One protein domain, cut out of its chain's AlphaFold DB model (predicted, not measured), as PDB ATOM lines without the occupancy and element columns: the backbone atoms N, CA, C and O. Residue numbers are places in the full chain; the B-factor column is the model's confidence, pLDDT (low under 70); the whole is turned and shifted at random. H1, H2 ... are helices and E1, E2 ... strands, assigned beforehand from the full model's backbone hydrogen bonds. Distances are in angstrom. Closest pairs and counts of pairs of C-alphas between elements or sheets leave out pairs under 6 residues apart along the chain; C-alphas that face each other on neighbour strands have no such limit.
ATOM      1  N   LYS A   4     211.253 263.253 145.587       71.19
ATOM      2  CA  LYS A   4     210.191 262.242 145.664       71.19
ATOM      3  C   LYS A   4     209.005 262.700 146.514       71.19
ATOM      4  O   LYS A   4     207.872 262.447 146.132       71.19
ATOM      5  N   ALA A   5     209.253 263.377 147.633       65.25
ATOM      6  CA  ALA A   5     208.200 263.792 148.552       65.25
ATOM      7  C   ALA A   5     207.337 264.902 147.950       65.25
ATOM      8  O   ALA A   5     206.121 264.758 147.913       65.25
ATOM      9  N   ALA A   6     207.967 265.933 147.375       67.25
ATOM     10  CA  ALA A   6     207.279 267.003 146.648       67.25
ATOM     11  C   ALA A   6     206.366 266.446 145.544       67.25
ATOM     12  O   ALA A   6     205.173 266.740 145.505       67.25
ATOM     13  N   LYS A   7     206.897 265.522 144.734       70.75
ATOM     14  CA  LYS A   7     206.148 264.886 143.648       70.75
ATOM     15  C   LYS A   7     204.990 264.020 144.146       70.75
ATOM     16  O   LYS A   7     203.981 263.922 143.462       70.75
ATOM     17  N   LEU A   8     205.115 263.387 145.315       68.62
ATOM     18  CA  LEU A   8     204.014 262.657 145.952       68.62
ATOM     19  C   LEU A   8     202.934 263.624 146.452       68.62
ATOM     20  O   LEU A   8     201.759 263.398 146.199       68.62
ATOM     21  N   ILE A   9     203.315 264.719 147.103       71.00
ATOM     22  CA  ILE A   9     202.367 265.712 147.625       71.00
ATOM     23  C   ILE A   9     201.533 266.316 146.493       71.00
ATOM     24  O   ILE A   9     200.310 266.365 146.608       71.00
ATOM     25  N   GLU A  10     202.173 266.689 145.385       68.94
ATOM     26  CA  GLU A  10     201.481 267.183 144.192       68.94
ATOM     27  C   GLU A  10     200.642 266.088 143.522       68.94
ATOM     28  O   GLU A  10     199.467 266.300 143.234       68.94
ATOM     29  N   LYS A  11     201.204 264.886 143.318       68.06
ATOM     30  CA  LYS A  11     200.519 263.778 142.626       68.06
ATOM     31  C   LYS A  11     199.278 263.287 143.366       68.06
ATOM     32  O   LYS A  11     198.305 262.902 142.726       68.06
ATOM     33  N   PHE A  12     199.327 263.251 144.691       67.06
ATOM     34  CA  PHE A  12     198.213 262.808 145.525       67.06
ATOM     35  C   PHE A  12     197.309 263.967 145.963       67.06
ATOM     36  O   PHE A  12     196.328 263.727 146.661       67.06
ATOM     37  N   GLY A  13     197.631 265.211 145.584       64.88
ATOM     38  CA  GLY A  13     196.900 266.394 146.029       64.88
ATOM     39  C   GLY A  13     196.824 266.478 147.553       64.88
ATOM     40  O   GLY A  13     195.754 266.759 148.071       64.88
ATOM     41  N   ILE A  14     197.925 266.174 148.260       66.56
ATOM     42  CA  ILE A  14     198.014 266.114 149.737       66.56
ATOM     43  C   ILE A  14     198.326 267.485 150.348       66.56
ATOM     44  O   ILE A  14     198.056 267.706 151.522       66.56
ATOM     45  N   GLY A  15     198.776 268.467 149.573       72.31
ATOM     46  CA  GLY A  15     198.865 269.846 150.047       72.31
ATOM     47  C   GLY A  15     199.529 270.757 149.037       72.31
ATOM     48  O   GLY A  15     199.901 270.323 147.952       72.31
ATOM     49  N   GLU A  16     199.700 272.017 149.418       74.50
ATOM     50  CA  GLU A  16     200.573 272.930 148.683       74.50
ATOM     51  C   GLU A  16     201.959 272.968 149.331       74.50
ATOM     52  O   GLU A  16     202.092 272.986 150.561       74.50
ATOM     53  N   LEU A  17     202.988 272.982 148.484       79.12
ATOM     54  CA  LEU A  17     204.389 273.146 148.861       79.12
ATOM     55  C   LEU A  17     204.663 274.621 149.151       79.12
ATOM     56  O   LEU A  17     205.133 275.357 148.289       79.12
ATOM     57  N   ILE A  18     204.326 275.058 150.357       81.81
ATOM     58  CA  ILE A  18     204.516 276.441 150.795       81.81
ATOM     59  C   ILE A  18     205.311 276.481 152.092       81.81
ATOM     60  O   ILE A  18     205.420 275.481 152.809       81.81
ATOM     61  N   THR A  19     205.872 277.645 152.403       81.56
ATOM     62  CA  THR A  19     206.625 277.813 153.642       81.56
ATOM     63  C   THR A  19     205.700 277.780 154.860       81.56
ATOM     64  O   THR A  19     204.482 277.953 154.756       81.56
ATOM     65  N   GLN A  20     206.284 277.560 156.040       78.38
ATOM     66  CA  GLN A  20     205.553 277.641 157.305       78.38
ATOM     67  C   GLN A  20     204.823 278.979 157.438       78.38
ATOM     68  O   GLN A  20     203.646 279.005 157.785       78.38
ATOM     69  N   PHE A  21     205.516 280.065 157.098       81.38
ATOM     70  CA  PHE A  21     204.998 281.423 157.170       81.38
ATOM     71  C   PHE A  21     203.772 281.610 156.270       81.38
ATOM     72  O   PHE A  21     202.734 282.077 156.733       81.38
ATOM     73  N   ASP A  22     203.844 281.157 155.015       81.81
ATOM     74  CA  ASP A  22     202.712 281.214 154.084       81.81
ATOM     75  C   ASP A  22     201.527 280.374 154.581       81.81
ATOM     76  O   ASP A  22     200.374 280.810 154.545       81.81
ATOM     77  N   CYS A  23     201.792 279.173 155.105       79.19
ATOM     78  CA  CYS A  23     200.743 278.327 155.673       79.19
ATOM     79  C   CYS A  23     200.093 278.965 156.906       79.19
ATOM     80  O   CYS A  23     198.887 278.828 157.107       79.19
ATOM     81  N   GLU A  24     200.871 279.676 157.718       80.19
ATOM     82  CA  GLU A  24     200.419 280.381 158.917       80.19
ATOM     83  C   GLU A  24     199.596 281.626 158.589       80.19
ATOM     84  O   GLU A  24     198.530 281.809 159.186       80.19
ATOM     85  N   LEU A  25     199.990 282.385 157.561       82.06
ATOM     86  CA  LEU A  25     199.187 283.466 156.981       82.06
ATOM     87  C   LEU A  25     197.827 282.954 156.503       82.06
ATOM     88  O   LEU A  25     196.789 283.510 156.861       82.06
ATOM     89  N   LEU A  26     197.810 281.837 155.768       74.81
ATOM     90  CA  LEU A  26     196.563 281.175 155.383       74.81
ATOM     91  C   LEU A  26     195.788 280.684 156.605       74.81
ATOM     92  O   LEU A  26     194.560 280.591 156.561       74.81
ATOM     93  N   CYS A  27     196.489 280.332 157.683       73.88
ATOM     94  CA  CYS A  27     195.893 279.790 158.887       73.88
ATOM     95  C   CYS A  27     195.064 280.832 159.656       73.88
ATOM     96  O   CYS A  27     194.058 280.456 160.273       73.88
ATOM     97  N   GLY A  28     195.465 282.107 159.595       68.44
ATOM     98  CA  GLY A  28     194.874 283.211 160.359       68.44
ATOM     99  C   GLY A  28     195.010 283.025 161.875       68.44
ATOM    100  O   GLY A  28     194.167 283.495 162.631       68.44
ATOM    101  N   ARG A  29     196.010 282.251 162.317       64.44
ATOM    102  CA  ARG A  29     196.281 281.916 163.726       64.44
ATOM    103  C   ARG A  29     197.675 282.396 164.120       64.44
ATOM    104  O   ARG A  29     198.460 282.765 163.256       64.44
ATOM    105  N   GLU A  30     197.973 282.340 165.416       66.50
ATOM    106  CA  GLU A  30     199.316 282.576 165.953       66.50
ATOM    107  C   GLU A  30     200.392 281.787 165.182       66.50
ATOM    108  O   GLU A  30     200.236 280.581 164.934       66.50
ATOM    109  N   PHE A  31     201.483 282.478 164.836       67.12
ATOM    110  CA  PHE A  31     202.679 281.892 164.232       67.12
ATOM    111  C   PHE A  31     203.192 280.722 165.091       67.12
ATOM    112  O   PHE A  31     203.166 280.764 166.320       67.12
ATOM    113  N   GLY A  32     203.607 279.640 164.443       70.12
ATOM    114  CA  GLY A  32     204.035 278.384 165.063       70.12
ATOM    115  C   GLY A  32     202.926 277.376 165.388       70.12
ATOM    116  O   GLY A  32     203.240 276.240 165.738       70.12
ATOM    117  N   LYS A  33     201.632 277.733 165.288       70.19
ATOM    118  CA  LYS A  33     200.514 276.861 165.726       70.19
ATOM    119  C   LYS A  33     199.625 276.329 164.597       70.19
ATOM    120  O   LYS A  33     198.550 275.774 164.866       70.19
ATOM    121  N   CYS A  34     200.001 276.483 163.325       76.31
ATOM    122  CA  CYS A  34     199.138 276.014 162.241       76.31
ATOM    123  C   CYS A  34     199.132 274.480 162.139       76.31
ATOM    124  O   CYS A  34     200.036 273.869 161.584       76.31
ATOM    125  N   LYS A  35     198.042 273.847 162.596       76.00
ATOM    126  CA  LYS A  35     197.842 272.382 162.543       76.00
ATOM    127  C   LYS A  35     197.887 271.768 161.136       76.00
ATOM    128  O   LYS A  35     198.011 270.554 161.000       76.00
ATOM    129  N   TYR A  36     197.717 272.600 160.109       78.25
ATOM    130  CA  TYR A  36     197.760 272.187 158.709       78.25
ATOM    131  C   TYR A  36     199.175 272.191 158.140       78.25
ATOM    132  O   TYR A  36     199.379 271.635 157.067       78.25
ATOM    133  N   PHE A  37     200.133 272.806 158.830       82.94
ATOM    134  CA  PHE A  37     201.522 272.772 158.425       82.94
ATOM    135  C   PHE A  37     202.165 271.462 158.889       82.94
ATOM    136  O   PHE A  37     202.097 271.101 160.068       82.94
ATOM    137  N   LYS A  38     202.760 270.725 157.954       81.62
ATOM    138  CA  LYS A  38     203.433 269.450 158.205       81.62
ATOM    139  C   LYS A  38     204.702 269.361 157.371       81.62
ATOM    140  O   LYS A  38     204.738 269.820 156.234       81.62
ATOM    141  N   TYR A  39     205.718 268.701 157.917       79.31
ATOM    142  CA  TYR A  39     206.889 268.298 157.149       79.31
ATOM    143  C   TYR A  39     206.723 266.855 156.688       79.31
ATOM    144  O   TYR A  39     206.661 265.940 157.507       79.31
ATOM    145  N   PHE A  40     206.691 266.647 155.378       74.75
ATOM    146  CA  PHE A  40     206.714 265.319 154.774       74.75
ATOM    147  C   PHE A  40     208.099 265.076 154.189       74.75
ATOM    148  O   PHE A  40     208.494 265.727 153.225       74.75
ATOM    149  N   SER A  41     208.864 264.155 154.781       76.12
ATOM    150  CA  SER A  41     210.217 263.801 154.314       76.12
ATOM    151  C   SER A  41     211.141 265.018 154.111       76.12
ATOM    152  O   SER A  41     211.876 265.102 153.124       76.12
ATOM    153  N   GLY A  42     211.071 265.985 155.034       76.38
ATOM    154  CA  GLY A  42     211.851 267.228 154.994       76.38
ATOM    155  C   GLY A  42     211.309 268.305 154.048       76.38
ATOM    156  O   GLY A  42     211.967 269.321 153.849       76.38
ATOM    157  N   VAL A  43     210.128 268.102 153.465       80.69
ATOM    158  CA  VAL A  43     209.456 269.080 152.607       80.69
ATOM    159  C   VAL A  43     208.330 269.760 153.396       80.69
ATOM    160  O   VAL A  43     207.487 269.047 153.943       80.69
ATOM    161  N   PRO A  44     208.309 271.103 153.489       80.19
ATOM    162  CA  PRO A  44     207.227 271.838 154.139       80.19
ATOM    163  C   PRO A  44     205.950 271.787 153.290       80.19
ATOM    164  O   PRO A  44     205.978 272.055 152.089       80.19
ATOM    165  N   VAL A  45     204.831 271.424 153.915       82.00
ATOM    166  CA  VAL A  45     203.530 271.252 153.258       82.00
ATOM    167  C   VAL A  45     202.436 271.910 154.075       82.00
ATOM    168  O   VAL A  45     202.356 271.721 155.290       82.00
ATOM    169  N   CYS A  46     201.532 272.607 153.393       82.19
ATOM    170  CA  CYS A  46     200.296 273.093 153.981       82.19
ATOM    171  C   CYS A  46     199.090 272.287 153.488       82.19
ATOM    172  O   CYS A  46     198.708 272.339 152.319       82.19
ATOM    173  N   LEU A  47     198.443 271.581 154.412       76.31
ATOM    174  CA  LEU A  47     197.294 270.704 154.161       76.31
ATOM    175  C   LEU A  47     195.952 271.462 154.065       76.31
ATOM    176  O   LEU A  47     194.900 270.855 153.862       76.31
TER     177      LEU A  47
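AT A GLANCE: This is residues 4 to 47 of the 59 residues of an uncharacterized protein of Archaeoglobales archaeon (UniProt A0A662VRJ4). What is the main picture? A small hairpin of two strands, E1 and E2, makes the middle, with helix H1 towards one end and helix H2 towards the other. What is printed? There are 44 residues with H1, H2, E1 and E2 in chain order, an antiparallel sheet E1 - E2, class mixed, helices and strands. How large is it? It is compact, radius of gyration of the C-alphas 10.1 A, but elongated, spanning 30 by 17 by 13 A.

HOW THE PARTS SIT: How do the strands pair? E1, residues 37 to 40, and E2, residues 43 to 46, form an antiparallel hairpin at 147 degrees; N 38 and O 45, 2.9 A, are within hydrogen-bond range. Where do the helices sit? The closest C-alphas of H1, residues 4 to 11, and E2 are those of Ala 6 and Val 43, 6.7 A. Those of H2, residues 20 to 27, and E2 are Cys 23 and Cys 46, 5.5 A. H1 and H2 are apart; in both, every O i to N i+4 pair is within hydrogen-bond range.

IN THESE COORDINATES: How long are the elements? First to last C-alpha, E1 is 9.8 A, E2 10.1 A, H1 10.3 A and H2 10.0 A. Where are the anchors? C-alpha 4 is at (210.191, 262.242, 145.664) and C-alpha 46 at (200.296, 273.093, 153.981).

THE WHOLE: Is anything missing? The printed part has no cut, and no link is long. Where is confidence low? Residues 5 to 6, 8, 10 to 14 and 28 to 31 are under 70.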